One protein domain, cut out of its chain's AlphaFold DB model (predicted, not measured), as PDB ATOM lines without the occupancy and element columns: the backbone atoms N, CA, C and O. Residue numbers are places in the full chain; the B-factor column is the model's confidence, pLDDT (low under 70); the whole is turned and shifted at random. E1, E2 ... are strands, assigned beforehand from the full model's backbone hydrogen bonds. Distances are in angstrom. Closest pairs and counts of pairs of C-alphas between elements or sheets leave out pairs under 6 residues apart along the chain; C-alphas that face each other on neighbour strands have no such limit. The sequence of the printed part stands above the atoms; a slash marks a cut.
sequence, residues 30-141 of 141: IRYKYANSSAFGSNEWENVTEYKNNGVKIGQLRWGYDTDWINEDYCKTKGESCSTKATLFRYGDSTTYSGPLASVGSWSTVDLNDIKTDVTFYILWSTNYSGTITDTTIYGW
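What this domain is: This is residues 30 to 141 of the 141 residues of an uncharacterized protein of Firmicutes bacterium ADurb.Bin300 (UniProt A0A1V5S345). Two twisted sheets lie face to face as a sandwich, E7 E4 E3 E2 E9 against the curled E1 E8 E5 E6, their strands crossed at 32 degrees. They come closest where E4 and E7 meet E5, while the edges E1 and E9 stay apart. The printed part has 112 residues, with nine named strands, E1 to E9 along the chain, and no named helix: all strand, both sheets antiparallel. It is compact, radius of gyration of the C-alphas 13.5 A, spans 37 by 25 by 21 A.

How they stand to each other: Start at edge strand E1, residues 30 to 33, antiparallel to E8, residues 119 to 125; N 125 and O 30 are within hydrogen-bond range at 3.4 A. E8 also neighbours E5, residues 84 to 90, with N 85 to O 124 at 2.8 A. E5 and edge strand E6, residues 95 to 98, form a hairpin, with N 97 to O 88 at 2.8 A. Next find the meander E2, residues 47 to 53, E3, residues 56 to 65, and E4, residues 73 to 79, each the antiparallel neighbour of the one before: N 47 to O 63 and N 62 to O 76 are both 2.7 A. Edge strand E7, residues 107 to 112, neighbours E4, with N 75 to O 110 at 2.8 A; edge strand E9, residues 134 to 140, neighbours E2, with N 48 to O 139 at 2.8 A. Between the sheets, the closest C-alphas of E4 and E5 are Thr 77 and Ala 86, 5.1 A apart.

Where its parts are: Find C-alpha 30 at (190.733, 189.958, 171.236), where E1 begins. E3, 28.0 A long, starts at C-alpha 56, (180.805, 184.437, 185.744), and bends by 50 degrees at residue 59. E4 measures 20.5 A and E2 20.3 A. E9 ends at C-alpha 140, (199.111, 176.439, 190.284).

The domain as a whole: The farthest C-alphas, Asp 68 and Ser 130, are 40.6 A apart. The printed part has no cut; E1 to E2 is a long link, residues 34 to 46. Mean pLDDT of the printed part is 72.0; 45 residues are under 70, among them 30 to 45 and 127 to 141.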
ATOM      1  N   ILE A  30     190.361 189.247 170.015       53.50
ATOM      2  CA  ILE A  30     190.733 189.958 171.236       53.50
ATOM      3  C   ILE A  30     191.806 189.119 171.927       53.50
ATOM      4  O   ILE A  30     191.559 187.999 172.389       53.50
ATOM      5  N   ARG A  31     193.034 189.646 171.934       56.34
ATOM      6  CA  ARG A  31     194.187 189.006 172.567       56.34
ATOM      7  C   ARG A  31     194.192 189.376 174.040       56.34
ATOM      8  O   ARG A  31     194.535 190.504 174.383       56.34
ATOM      9  N   TYR A  32     193.868 188.428 174.909       54.06
ATOM     10  CA  TYR A  32     194.112 188.603 176.335       54.06
ATOM     11  C   TYR A  32     195.430 187.925 176.691       54.06
ATOM     12  O   TYR A  32     195.576 186.705 176.629       54.06
ATOM     13  N   LYS A  33     196.418 188.756 177.022       53.59
ATOM     14  CA  LYS A  33     197.728 188.339 177.521       53.59
ATOM     15  C   LYS A  33     197.589 188.024 179.013       53.59
ATOM     16  O   LYS A  33     197.040 188.864 179.717       53.59
ATOM     17  N   TYR A  34     198.085 186.873 179.480       56.34
ATOM     18  CA  TYR A  34     199.190 186.813 180.458       56.34
ATOM     19  C   TYR A  34     199.460 185.381 180.967       56.34
ATOM     20  O   TYR A  34     198.701 184.843 181.765       56.34
ATOM     21  N   ALA A  35     200.610 184.833 180.574       48.59
ATOM     22  CA  ALA A  35     201.640 184.343 181.492       48.59
ATOM     23  C   ALA A  35     202.980 184.736 180.849       48.59
ATOM     24  O   ALA A  35     203.279 184.276 179.751       48.59
ATOM     25  N   ASN A  36     203.699 185.707 181.427       46.38
ATOM     26  CA  ASN A  36     205.019 186.121 180.939       46.38
ATOM     27  C   ASN A  36     206.100 185.334 181.687       46.38
ATOM     28  O   ASN A  36     206.027 185.174 182.903       46.38
ATOM     29  N   SER A  37     207.096 184.882 180.941       45.72
ATOM     30  CA  SER A  37     208.075 183.860 181.289       45.72
ATOM     31  C   SER A  37     209.229 184.291 182.187       45.72
ATOM     32  O   SER A  37     210.134 183.499 182.425       45.72
ATOM     33  N   SER A  38     209.232 185.489 182.769       43.38
ATOM     34  CA  SER A  38     210.322 185.837 183.694       43.38
ATOM     35  C   SER A  38     210.300 185.019 185.003       43.38
ATOM     36  O   SER A  38     211.135 185.249 185.870       43.38
ATOM     37  N   ALA A  39     209.345 184.091 185.159       40.94
ATOM     38  CA  ALA A  39     209.183 183.187 186.296       40.94
ATOM     39  C   ALA A  39     209.320 181.690 185.933       40.94
ATOM     40  O   ALA A  39     208.881 180.840 186.705       40.94
ATOM     41  N   PHE A  40     209.911 181.338 184.784       45.84
ATOM     42  CA  PHE A  40     210.300 179.942 184.548       45.84
ATOM     43  C   PHE A  40     211.477 179.590 185.455       45.84
ATOM     44  O   PHE A  40     212.585 180.096 185.280       45.84
ATOM     45  N   GLY A  41     211.214 178.752 186.457       41.72
ATOM     46  CA  GLY A  41     212.246 178.284 187.377       41.72
ATOM     47  C   GLY A  41     211.781 177.762 188.733       41.72
ATOM     48  O   GLY A  41     212.643 177.344 189.497       41.72
ATOM     49  N   SER A  42     210.485 177.779 189.079       44.66
ATOM     50  CA  SER A  42     210.075 177.321 190.421       44.66
ATOM     51  C   SER A  42     208.965 176.282 190.498       44.66
ATOM     52  O   SER A  42     208.942 175.576 191.497       44.66
ATOM     53  N   ASN A  43     208.090 176.143 189.498       48.81
ATOM     54  CA  ASN A  43     207.025 175.138 189.537       48.81
ATOM     55  C   ASN A  43     206.935 174.431 188.178       48.81
ATOM     56  O   ASN A  43     206.412 174.998 187.219       48.81
ATOM     57  N   GLU A  44     207.429 173.192 188.124       52.09
ATOM     58  CA  GLU A  44     206.856 172.153 187.255       52.09
ATOM     59  C   GLU A  44     205.326 172.129 187.497       52.09
ATOM     60  O   GLU A  44     204.894 172.631 188.535       52.09
ATOM     61  N   TRP A  45     204.515 171.576 186.588       61.56
ATOM     62  CA  TRP A  45     203.053 171.349 186.744       61.56
ATOM     63  C   TRP A  45     202.069 172.379 186.132       61.56
ATOM     64  O   TRP A  45     202.381 173.523 185.788       61.56
ATOM     65  N   GLU A  46     200.839 171.893 185.905       72.44
ATOM     66  CA  GLU A  46     199.731 172.556 185.202       72.44
ATOM     67  C   GLU A  46     199.258 173.815 185.944       72.44
ATOM     68  O   GLU A  46     198.749 173.756 187.059       72.44
ATOM     69  N   ASN A  47     199.340 174.971 185.291       77.31
ATOM     70  CA  ASN A  47     198.718 176.211 185.733       77.31
ATOM     71  C   ASN A  47     197.369 176.396 185.036       77.31
ATOM     72  O   ASN A  47     197.207 176.110 183.847       77.31
ATOM     73  N   VAL A  48     196.393 176.935 185.762       82.38
ATOM     74  CA  VAL A  48     195.060 177.244 185.244       82.38
ATOM     75  C   VAL A  48     194.728 178.696 185.526       82.38
ATOM     76  O   VAL A  48     194.641 179.123 186.671       82.38
ATOM     77  N   THR A  49     194.470 179.439 184.463       81.06
ATOM     78  CA  THR A  49     193.963 180.800 184.504       81.06
ATOM     79  C   THR A  49     192.489 180.799 184.123       81.06
ATOM     80  O   THR A  49     192.131 180.425 183.004       81.06
ATOM     81  N   GLU A  50     191.621 181.245 185.027       84.62
ATOM     82  CA  GLU A  50     190.205 181.465 184.725       84.62
ATOM     83  C   GLU A  50     189.946 182.908 184.313       84.62
ATOM     84  O   GLU A  50     190.432 183.839 184.954       84.62
ATOM     85  N   TYR A  51     189.129 183.075 183.276       80.00
ATOM     86  CA  TYR A  51     188.644 184.370 182.820       80.00
ATOM     87  C   TYR A  51     187.171 184.503 183.166       80.00
ATOM     88  O   TYR A  51     186.380 183.576 182.930       80.00
ATOM     89  N   LYS A  52     186.800 185.662 183.708       81.00
ATOM     90  CA  LYS A  52     185.436 185.946 184.143       81.00
ATOM     91  C   LYS A  52     184.877 187.185 183.445       81.00
ATOM     92  O   LYS A  52     185.592 187.985 182.852       81.00
ATOM     93  N   ASN A  53     183.563 187.319 183.493       79.38
ATOM     94  CA  ASN A  53     182.842 188.538 183.157       79.38
ATOM     95  C   ASN A  53     181.751 188.708 184.206       79.38
ATOM     96  O   ASN A  53     180.912 187.820 184.368       79.38
ATOM     97  N   ASN A  54     181.807 189.804 184.965       80.69
ATOM     98  CA  ASN A  54     180.900 190.054 186.088       80.69
ATOM     99  C   ASN A  54     180.825 188.861 187.068       80.69
ATOM    100  O   ASN A  54     179.750 188.459 187.503       80.69
ATOM    101  N   GLY A  55     181.975 188.243 187.367       77.88
ATOM    102  CA  GLY A  55     182.080 187.087 188.270       77.88
ATOM    103  C   GLY A  55     181.703 185.728 187.663       77.88
ATOM    104  O   GLY A  55     181.963 184.700 188.288       77.88
ATOM    105  N   VAL A  56     181.157 185.684 186.443       80.38
ATOM    106  CA  VAL A  56     180.805 184.437 185.744       80.38
ATOM    107  C   VAL A  56     181.988 183.956 184.912       80.38
ATOM    108  O   VAL A  56     182.544 184.727 184.136       80.38
ATOM    109  N   LYS A  57     182.371 182.682 185.043       84.50
ATOM    110  CA  LYS A  57     183.429 182.074 184.221       84.50
ATOM    111  C   LYS A  57     183.008 182.039 182.754       84.50
ATOM    112  O   LYS A  57     181.996 181.437 182.411       84.50
ATOM    113  N   ILE A  58     183.831 182.634 181.898       85.06
ATOM    114  CA  ILE A  58     183.616 182.685 180.443       85.06
ATOM    115  C   ILE A  58     184.616 181.823 179.676       85.06
ATOM    116  O   ILE A  58     184.432 181.568 178.487       85.06
ATOM    117  N   GLY A  59     185.659 181.343 180.352       86.12
ATOM    118  CA  GLY A  59     186.623 180.394 179.817       86.12
ATOM    119  C   GLY A  59     187.873 180.303 180.668       86.12
ATOM    120  O   GLY A  59     187.949 180.844 181.773       86.12
ATOM    121  N   GLN A  60     188.837 179.553 180.164       86.69
ATOM    122  CA  GLN A  60     190.055 179.232 180.884       86.69
ATOM    123  C   GLN A  60     191.209 178.967 179.926       86.69
ATOM    124  O   GLN A  60     191.013 178.426 178.835       86.69
ATOM    125  N   LEU A  61     192.401 179.321 180.385       84.69
ATOM    126  CA  LEU A  61     193.685 178.957 179.812       84.69
ATOM    127  C   LEU A  61     194.354 177.986 180.782       84.69
ATOM    128  O   LEU A  61     194.454 178.275 181.968       84.69
ATOM    129  N   ARG A  62     194.816 176.851 180.283       84.56
ATOM    130  CA  ARG A  62     195.687 175.939 181.007       84.56
ATOM    131  C   ARG A  62     197.017 175.872 180.303       84.56
ATOM    132  O   ARG A  62     197.055 175.802 179.076       84.56
ATOM    133  N   TRP A  63     198.082 175.935 181.067       80.50
ATOM    134  CA  TRP A  63     199.420 176.012 180.524       80.50
ATOM    135  C   TRP A  63     200.401 175.441 181.523       80.50
ATOM    136  O   TRP A  63     200.154 175.458 182.723       80.50
ATOM    137  N   GLY A  64     201.509 174.927 181.037       74.81
ATOM    138  CA  GLY A  64     202.517 174.354 181.903       74.81
ATOM    139  C   GLY A  64     203.606 173.713 181.081       74.81
ATOM    140  O   GLY A  64     203.485 173.598 179.857       74.81
ATOM    141  N   TYR A  65     204.635 173.299 181.803       71.75
ATOM    142  CA  TYR A  65     205.718 172.507 181.269       71.75
ATOM    143  C   TYR A  65     205.918 171.265 182.137       71.75
ATOM    144  O   TYR A  65     205.685 171.300 183.350       71.75
ATOM    145  N   ASP A  66     206.280 170.162 181.493       63.00
ATOM    146  CA  ASP A  66     206.613 168.891 182.136       63.00
ATOM    147  C   ASP A  66     208.068 168.560 181.790       63.00
ATOM    148  O   ASP A  66     208.438 168.517 180.617       63.00
ATOM    149  N   THR A  67     208.905 168.393 182.810       58.66
ATOM    150  CA  THR A  67     210.339 168.100 182.682       58.66
ATOM    151  C   THR A  67     210.623 166.604 182.540       58.66
ATOM    152  O   THR A  67     211.730 166.238 182.134       58.66
ATOM    153  N   ASP A  68     209.642 165.742 182.825       57.72
ATOM    154  CA  ASP A  68     209.804 164.288 182.837       57.72
ATOM    155  C   ASP A  68     209.478 163.637 181.473       57.72
ATOM    156  O   ASP A  68     209.853 162.483 181.236       57.72
ATOM    157  N   TRP A  69     208.792 164.339 180.554       54.12
ATOM    158  CA  TRP A  69     208.303 163.787 179.276       54.12
ATOM    159  C   TRP A  69     208.599 164.689 178.060       54.12
ATOM    160  O   TRP A  69     208.605 165.907 178.129       54.12
ATOM    161  N   ILE A  70     208.787 164.064 176.890       56.28
ATOM    162  CA  ILE A  70     209.235 164.660 175.605       56.28
ATOM    163  C   ILE A  70     208.312 165.720 174.951       56.28
ATOM    164  O   ILE A  70     208.612 166.169 173.843       56.28
ATOM    165  N   ASN A  71     207.239 166.165 175.612       55.34
ATOM    166  CA  ASN A  71     206.336 167.224 175.140       55.34
ATOM    167  C   ASN A  71     206.316 168.355 176.183       55.34
ATOM    168  O   ASN A  71     205.409 168.431 177.012       55.34
ATOM    169  N   GLU A  72     207.372 169.166 176.160       64.19
ATOM    170  CA  GLU A  72     207.770 170.051 177.258       64.19
ATOM    171  C   GLU A  72     206.858 171.266 177.471       64.19
ATOM    172  O   GLU A  72     206.832 171.746 178.589       64.19
ATOM    173  N   ASP A  73     206.055 171.738 176.509       72.25
ATOM    174  CA  ASP A  73     205.211 172.927 176.721       72.25
ATOM    175  C   ASP A  73     203.837 172.792 176.090       72.25
ATOM    176  O   ASP A  73     203.706 172.490 174.899       72.25
ATOM    177  N   TYR A  74     202.792 173.099 176.858       78.44
ATOM    178  CA  TYR A  74     201.436 173.087 176.329       78.44
ATOM    179  C   TYR A  74     200.613 174.312 176.700       78.44
ATOM    180  O   TYR A  74     200.764 174.942 177.745       78.44
ATOM    181  N   CYS A  75     199.674 174.613 175.814       83.19
ATOM    182  CA  CYS A  75     198.661 175.641 175.957       83.19
ATOM    183  C   CYS A  75     197.314 175.030 175.597       83.19
ATOM    184  O   CYS A  75     197.120 174.559 174.477       83.19
ATOM    185  N   LYS A  76     196.358 175.064 176.518       87.75
ATOM    186  CA  LYS A  76     194.989 174.600 176.300       87.75
ATOM    187  C   LYS A  76     194.028 175.715 176.643       87.75
ATOM    188  O   LYS A  76     194.112 176.308 177.709       87.75
ATOM    189  N   THR A  77     193.078 176.003 175.770       88.69
ATOM    190  CA  THR A  77     192.040 176.999 176.049       88.69
ATOM    191  C   THR A  77     190.667 176.410 175.835       88.69
ATOM    192  O   THR A  77     190.458 175.630 174.907       88.69
ATOM    193  N   LYS A  78     189.729 176.793 176.693       91.50
ATOM    194  CA  LYS A  78     188.317 176.448 176.560       91.50
ATOM    195  C   LYS A  78     187.496 177.685 176.863       91.50
ATOM    196  O   LYS A  78     187.560 178.201 177.978       91.50
ATOM    197  N   GLY A  79     186.717 178.136 175.893       88.62
ATOM    198  CA  GLY A  79     185.704 179.155 176.110       88.62
ATOM    199  C   GLY A  79     184.376 178.526 176.514       88.62
ATOM    200  O   GLY A  79     183.894 177.599 175.868       88.62
ATOM    201  N   GLU A  80     183.781 179.031 177.589       89.00
ATOM    202  CA  GLU A  80     182.436 178.658 178.049       89.00
ATOM    203  C   GLU A  80     181.356 179.535 177.396       89.00
ATOM    204  O   GLU A  80     180.193 179.150 177.330       89.00
ATOM    205  N   SER A  81     181.733 180.716 176.893       81.81
ATOM    206  CA  SER A  81     180.787 181.682 176.311       81.81
ATOM    207  C   SER A  81     181.098 182.082 174.868       81.81
ATOM    208  O   SER A  81     180.273 182.722 174.223       81.81
ATOM    209  N   CYS A  82     182.265 181.719 174.336       79.94
ATOM    210  CA  CYS A  82     182.607 181.908 172.925       79.94
ATOM    211  C   CYS A  82     183.737 180.961 172.501       79.94
ATOM    212  O   CYS A  82     184.358 180.310 173.337       79.94
ATOM    213  N   SER A  83     183.981 180.861 171.195       84.69
ATOM    214  CA  SER A  83     185.080 180.057 170.659       84.69
ATOM    215  C   SER A  83     186.438 180.629 171.062       84.69
ATOM    216  O   SER A  83     186.625 181.850 171.067       84.69
ATOM    217  N   THR A  84     187.396 179.747 171.339       85.62
ATOM    218  CA  THR A  84     188.742 180.119 171.790       85.62
ATOM    219  C   THR A  84     189.826 179.425 170.992       85.62
ATOM    220  O   THR A  84     189.628 178.347 170.435       85.62
ATOM    221  N   LYS A  85     191.004 180.036 170.946       87.75
ATOM    222  CA  LYS A  85     192.201 179.456 170.352       87.75
ATOM    223  C   LYS A  85     193.353 179.537 171.348       87.75
ATOM    224  O   LYS A  85     193.623 180.601 171.904       87.75
ATOM    225  N   ALA A  86     194.005 178.399 171.565       87.50
ATOM    226  CA  ALA A  86     195.225 178.309 172.345       87.50
ATOM    227  C   ALA A  86     196.385 178.809 171.505       87.50
ATOM    228  O   ALA A  86     196.475 178.525 170.302       87.50
ATOM    229  N   THR A  87     197.258 179.590 172.119       82.88
ATOM    230  CA  THR A  87     198.429 180.089 171.423       82.88
ATOM    231  C   THR A  87     199.598 180.261 172.373       82.88
ATOM    232  O   THR A  87     199.434 180.620 173.541       82.88
ATOM    233  N   LEU A  88     200.774 179.978 171.835       80.50
ATOM    234  CA  LEU A  88     202.064 180.088 172.480       80.50
ATOM    235  C   LEU A  88     202.962 180.966 171.610       80.50
ATOM    236  O   LEU A  88     202.994 180.810 170.389       80.50
ATOM    237  N   PHE A  89     203.684 181.888 172.234       78.81
ATOM    238  CA  PHE A  89     204.724 182.684 171.587       78.81
ATOM    239  C   PHE A  89     206.072 182.385 172.230       78.81
ATOM    240  O   PHE A  89     206.205 182.575 173.434       78.81
ATOM    241  N   ARG A  90     207.052 181.947 171.441       77.06
ATOM    242  CA  ARG A  90     208.419 181.674 171.892       77.06
ATOM    243  C   ARG A  90     209.298 182.884 171.592       77.06
ATOM    244  O   ARG A  90     209.500 183.229 170.431       77.06
ATOM    245  N   TYR A  91     209.822 183.542 172.625       71.19
ATOM    246  CA  TYR A  91     210.659 184.735 172.460       71.19
ATOM    247  C   TYR A  91     212.007 184.418 171.807       71.19
ATOM    248  O   TYR A  91     212.492 185.231 171.021       71.19
ATOM    249  N   GLY A  92     212.583 183.242 172.084       69.69
ATOM    250  CA  GLY A  92     213.915 182.861 171.598       69.69
ATOM    251  C   GLY A  92     214.070 182.921 170.074       69.69
ATOM    252  O   GLY A  92     215.106 183.356 169.581       69.69
ATOM    253  N   ASP A  93     213.034 182.548 169.326       74.06
ATOM    254  CA  ASP A  93     213.020 182.584 167.857       74.06
ATOM    255  C   ASP A  93     211.859 183.409 167.276       74.06
ATOM    256  O   ASP A  93     211.675 183.457 166.062       74.06
ATOM    257  N   SER A  94     211.084 184.078 168.134       78.06
ATOM    258  CA  SER A  94     209.894 184.857 167.768       78.06
ATOM    259  C   SER A  94     208.802 184.057 167.041       78.06
ATOM    260  O   SER A  94     208.002 184.633 166.295       78.06
ATOM    261  N   THR A  95     208.723 182.742 167.262       80.44
ATOM    262  CA  THR A  95     207.712 181.895 166.620       80.44
ATOM    263  C   THR A  95     206.406 181.872 167.412       80.44
ATOM    264  O   THR A  95     206.381 181.794 168.640       80.44
ATOM    265  N   THR A  96     205.282 181.927 166.690       83.19
ATOM    266  CA  THR A  96     203.937 181.747 167.249       83.19
ATOM    267  C   THR A  96     203.374 180.392 166.847       83.19
ATOM    268  O   THR A  96     203.265 180.092 165.659       83.19
ATOM    269  N   TYR A  97     202.919 179.623 167.827       83.69
ATOM    270  CA  TYR A  97     202.268 178.334 167.633       83.69
ATOM    271  C   TYR A  97     200.821 178.430 168.083       83.69
ATOM    272  O   TYR A  97     200.535 178.823 169.210       83.69
ATOM    273  N   SER A  98     199.896 178.109 167.184       86.06
ATOM    274  CA  SER A  98     198.459 178.242 167.415       86.06
ATOM    275  C   SER A  98     197.746 176.927 167.178       86.06
ATOM    276  O   SER A  98     197.978 176.265 166.168       86.06
ATOM    277  N   GLY A  99     196.811 176.612 168.066       85.75
ATOM    278  CA  GLY A  99     195.907 175.492 167.890       85.75
ATOM    279  C   GLY A  99     194.797 175.843 166.897       85.75
ATOM    280  O   GLY A  99     194.638 177.008 166.493       85.75
ATOM    281  N   PRO A 100     193.965 174.862 166.516       88.88
ATOM    282  CA  PRO A 100     192.725 175.146 165.809       88.88
ATOM    283  C   PRO A 100     191.804 176.011 166.679       88.88
ATOM    284  O   PRO A 100     191.833 175.934 167.908       88.88
ATOM    285  N   LEU A 101     190.966 176.842 166.051       86.19
ATOM    286  CA  LEU A 101     189.894 177.529 166.773       86.19
ATOM    287  C   LEU A 101     188.910 176.471 167.289       86.19
ATOM    288  O   LEU A 101     188.348 175.722 166.492       86.19
ATOM    289  N   ALA A 102     188.704 176.417 168.599       88.62
ATOM    290  CA  ALA A 102     187.765 175.503 169.226       88.62
ATOM    291  C   ALA A 102     186.431 176.200 169.478       88.62
ATOM    292  O   ALA A 102     186.388 177.344 169.933       88.62
ATOM    293  N   SER A 103     185.339 175.496 169.188       86.88
ATOM    294  CA  SER A 103     183.982 175.926 169.522       86.88
ATOM    295  C   SER A 103     183.781 176.048 171.034       86.88
ATOM    296  O   SER A 103     184.545 175.492 171.824       86.88
ATOM    297  N   VAL A 104     182.706 176.731 171.437       87.62
ATOM    298  CA  VAL A 104     182.268 176.798 172.840       87.62
ATOM    299  C   VAL A 104     182.242 175.402 173.465       87.62
ATOM    300  O   VAL A 104     181.760 174.445 172.858       87.62
ATOM    301  N   GLY A 105     182.784 175.278 174.673       90.06
ATOM    302  CA  GLY A 105     182.837 174.020 175.414       90.06
ATOM    303  C   GLY A 105     183.949 173.060 174.974       90.06
ATOM    304  O   GLY A 105     184.186 172.070 175.663       90.06
ATOM    305  N   SER A 106     184.649 173.342 173.872       92.62
ATOM    306  CA  SER A 106     185.714 172.489 173.331       92.62
ATOM    307  C   SER A 106     187.099 173.036 173.667       92.62
ATOM    308  O   SER A 106     187.289 174.242 173.819       92.62
ATOM    309  N   TRP A 107     188.078 172.138 173.761       93.06
ATOM    310  CA  TRP A 107     189.472 172.510 173.976       93.06
ATOM    311  C   TRP A 107     190.168 172.832 172.653       93.06
ATOM    312  O   TRP A 107     190.108 172.053 171.704       93.06
ATOM    313  N   SER A 108     190.854 173.972 172.609       92.06
ATOM    314  CA  SER A 108     191.921 174.249 171.646       92.06
ATOM    315  C   SER A 108     193.247 173.957 172.329       92.06
ATOM    316  O   SER A 108     193.436 174.409 173.457       92.06
ATOM    317  N   THR A 109     194.145 173.236 171.663       89.62
ATOM    318  CA  THR A 109     195.417 172.781 172.238       89.62
ATOM    319  C   THR A 109     196.580 173.142 171.321       89.62
ATOM    320  O   THR A 109     196.453 173.083 170.096       89.62
ATOM    321  N   VAL A 110     197.705 173.500 171.928       86.38
ATOM    322  CA  VAL A 110     199.036 173.570 171.323       86.38
ATOM    323  C   VAL A 110     199.960 172.807 172.248       86.38
ATOM    324  O   VAL A 110     200.066 173.195 173.406       86.38
ATOM    325  N   ASP A 111     200.610 171.776 171.731       81.19
ATOM    326  CA  ASP A 111     201.662 171.040 172.425       81.19
ATOM    327  C   ASP A 111     202.944 171.203 171.605       81.19
ATOM    328  O   ASP A 111     202.908 171.128 170.369       81.19
ATOM    329  N   LEU A 112     204.060 171.474 172.272       74.62
ATOM    330  CA  LEU A 112     205.365 171.626 171.646       74.62
ATOM    331  C   LEU A 112     206.399 170.807 172.400       74.62
ATOM    332  O   LEU A 112     206.380 170.703 173.623       74.62
ATOM    333  N   ASN A 113     207.317 170.246 171.626       70.75
ATOM    334  CA  ASN A 113     208.433 169.485 172.151       70.75
ATOM    335  C   ASN A 113     209.625 170.441 172.254       70.75
ATOM    336  O   ASN A 113     209.936 171.110 171.265       70.75
ATOM    337  N   ASP A 114     210.283 170.463 173.414       61.00
ATOM    338  CA  ASP A 114     211.573 171.130 173.645       61.00
ATOM    339  C   ASP A 114     211.539 172.678 173.628       61.00
ATOM    340  O   ASP A 114     212.169 173.313 172.773       61.00
ATOM    341  N   ILE A 115     210.801 173.330 174.547       57.75
ATOM    342  CA  ILE A 115     210.877 174.797 174.729       57.75
ATOM    343  C   ILE A 115     211.308 175.182 176.147       57.75
ATOM    344  O   ILE A 115     210.586 175.732 176.966       57.75
ATOM    345  N   LYS A 116     212.612 175.056 176.375       54.53
ATOM    346  CA  LYS A 116     213.271 175.448 177.632       54.53
ATOM    347  C   LYS A 116     213.379 176.952 177.883       54.53
ATOM    348  O   LYS A 116     214.020 177.344 178.857       54.53
ATOM    349  N   THR A 117     212.848 177.817 177.016       56.94
ATOM    350  CA  THR A 117     213.042 179.267 177.164       56.94
ATOM    351  C   THR A 117     211.852 180.107 176.724       56.94
ATOM    352  O   THR A 117     211.243 179.899 175.678       56.94
ATOM    353  N   ASP A 118     211.580 181.110 177.556       63.12
ATOM    354  CA  ASP A 118     210.745 182.280 177.326       63.12
ATOM    355  C   ASP A 118     209.528 182.093 176.411       63.12
ATOM    356  O   ASP A 118     209.500 182.561 175.267       63.12
ATOM    357  N   VAL A 119     208.484 181.451 176.940       66.38
ATOM    358  CA  VAL A 119     207.191 181.322 176.262       66.38
ATOM    359  C   VAL A 119     206.107 182.180 176.905       66.38
ATOM    360  O   VAL A 119     205.993 182.285 178.123       66.38
ATOM    361  N   THR A 120     205.269 182.798 176.076       74.00
ATOM    362  CA  THR A 120     204.019 183.424 176.516       74.00
ATOM    363  C   THR A 120     202.836 182.603 176.052       74.00
ATOM    364  O   THR A 120     202.630 182.431 174.850       74.00
ATOM    365  N   PHE A 121     202.008 182.189 177.002       71.69
ATOM    366  CA  PHE A 121     200.728 181.544 176.739       71.69
ATOM    367  C   PHE A 121     199.604 182.576 176.710       71.69
ATOM    368  O   PHE A 121     199.577 183.522 177.507       71.69
ATOM    369  N   TYR A 122     198.665 182.411 175.785       73.25
ATOM    370  CA  TYR A 122     197.502 183.281 175.712       73.25
ATOM    371  C   TYR A 122     196.269 182.580 175.159       73.25
ATOM    372  O   TYR A 122     196.333 181.613 174.396       73.25
ATOM    373  N   ILE A 123     195.130 183.138 175.558       73.69
ATOM    374  CA  ILE A 123     193.818 182.806 175.032       73.69
ATOM    375  C   ILE A 123     193.414 183.844 173.991       73.69
ATOM    376  O   ILE A 123     193.473 185.059 174.204       73.69
ATOM    377  N   LEU A 124     193.017 183.344 172.831       76.75
ATOM    378  CA  LEU A 124     192.465 184.136 171.750       76.75
ATOM    379  C   LEU A 124     190.963 183.901 171.700       76.75
ATOM    380  O   LEU A 124     190.530 182.785 171.418       76.75
ATOM    381  N   TRP A 125     190.176 184.938 171.963       74.56
ATOM    382  CA  TRP A 125     188.720 184.854 171.913       74.56
ATOM    383  C   TRP A 125     188.204 185.237 170.530       74.56
ATOM    384  O   TRP A 125     188.729 186.143 169.878       74.56
ATOM    385  N   SER A 126     187.157 184.548 170.084       72.50
ATOM    386  CA  SER A 126     186.386 184.955 168.911       72.50
ATOM    387  C   SER A 126     185.762 186.339 169.118       72.50
ATOM    388  O   SER A 126     185.286 186.657 170.205       72.50
ATOM    389  N   THR A 127     185.670 187.122 168.042       64.38
ATOM    390  CA  THR A 127     184.980 188.427 168.004       64.38
ATOM    391  C   THR A 127     183.540 188.423 168.445       64.38
ATOM    392  O   THR A 127     183.003 189.474 168.773       64.38
ATOM    393  N   ASN A 128     182.880 187.269 168.409       60.56
ATOM    394  CA  ASN A 128     181.478 187.189 168.798       60.56
ATOM    395  C   ASN A 128     181.307 187.358 170.316       60.56
ATOM    396  O   ASN A 128     180.182 187.420 170.805       60.56
ATOM    397  N   TYR A 129     182.411 187.433 171.062       64.81
ATOM    398  CA  TYR A 129     182.404 187.793 172.463       64.81
ATOM    399  C   TYR A 129     182.366 189.311 172.649       64.81
ATOM    400  O   TYR A 129     183.335 190.012 172.374       64.81
ATOM    401  N   SER A 130     181.239 189.812 173.148       63.19
ATOM    402  CA  SER A 130     180.987 191.241 173.375       63.19
ATOM    403  C   SER A 130     181.111 191.671 174.843       63.19
ATOM    404  O   SER A 130     180.826 192.820 175.175       63.19
ATOM    405  N   GLY A 131     181.489 190.756 175.739       63.19
ATOM    406  CA  GLY A 131     181.607 191.037 177.168       63.19
ATOM    407  C   GLY A 131     182.940 191.678 177.552       63.19
ATOM    408  O   GLY A 131     183.956 191.480 176.889       63.19
ATOM    409  N   THR A 132     182.969 192.386 178.680       68.56
ATOM    410  CA  THR A 132     184.233 192.778 179.313       68.56
ATOM    411  C   THR A 132     184.838 191.554 179.987       68.56
ATOM    412  O   THR A 132     184.173 190.885 180.774       68.56
ATOM    413  N   ILE A 133     186.093 191.241 179.682       68.69
ATOM    414  CA  ILE A 133     186.829 190.203 180.409       68.69
ATOM    415  C   ILE A 133     187.491 190.853 181.616       68.69
ATOM    416  O   ILE A 133     188.300 191.769 181.473       68.69
ATOM    417  N   THR A 134     187.118 190.384 182.796       64.31
ATOM    418  CA  THR A 134     187.610 190.849 184.090       64.31
ATOM    419  C   THR A 134     188.134 189.668 184.894       64.31
ATOM    420  O   THR A 134     187.729 188.531 184.670       64.31
ATOM    421  N   ASP A 135     189.001 189.963 185.857       60.66
ATOM    422  CA  ASP A 135     189.559 189.036 186.842       60.66
ATOM    423  C   ASP A 135     190.200 187.759 186.288       60.66
ATOM    424  O   ASP A 135     189.557 186.809 185.844       60.66
ATOM    425  N   THR A 136     191.519 187.727 186.430       66.81
ATOM    426  CA  THR A 136     192.379 186.594 186.119       66.81
ATOM    427  C   THR A 136     192.710 185.898 187.436       66.81
ATOM    428  O   THR A 136     193.511 186.415 188.215       66.81
ATOM    429  N   THR A 137     192.091 184.756 187.735       63.28
ATOM    430  CA  THR A 137     192.531 183.924 188.873       63.28
ATOM    431  C   THR A 137     193.480 182.857 188.350       63.28
ATOM    432  O   THR A 137     193.086 182.079 187.483       63.28
ATOM    433  N   ILE A 138     194.716 182.845 188.854       64.19
ATOM    434  CA  ILE A 138     195.736 181.848 188.514       64.19
ATOM    435  C   ILE A 138     195.783 180.816 189.640       64.19
ATOM    436  O   ILE A 138     195.981 181.176 190.801       64.19
ATOM    437  N   TYR A 139     195.609 179.549 189.286       63.00
ATOM    438  CA  TYR A 139     195.818 178.398 190.157       63.00
ATOM    439  C   TYR A 139     197.050 177.639 189.653       63.00
ATOM    440  O   TYR A 139     197.092 177.290 188.474       63.00
ATOM    441  N   GLY A 140     198.030 177.401 190.523       59.03
ATOM    442  CA  GLY A 140     199.111 176.439 190.284       59.03
ATOM    443  C   GLY A 140     198.795 175.144 191.028       59.03
ATOM    444  O   GLY A 140     198.272 175.215 192.145       59.03
ATOM    445  N   TRP A 141     199.044 174.003 190.393       49.97
ATOM    446  CA  TRP A 141     198.852 172.668 190.966       49.97
ATOM    447  C   TRP A 141     200.190 172.026 191.284       49.97
ATOM    448  O   TRP A 141     201.136 172.304 190.524       49.97
TER     449      TRP A 141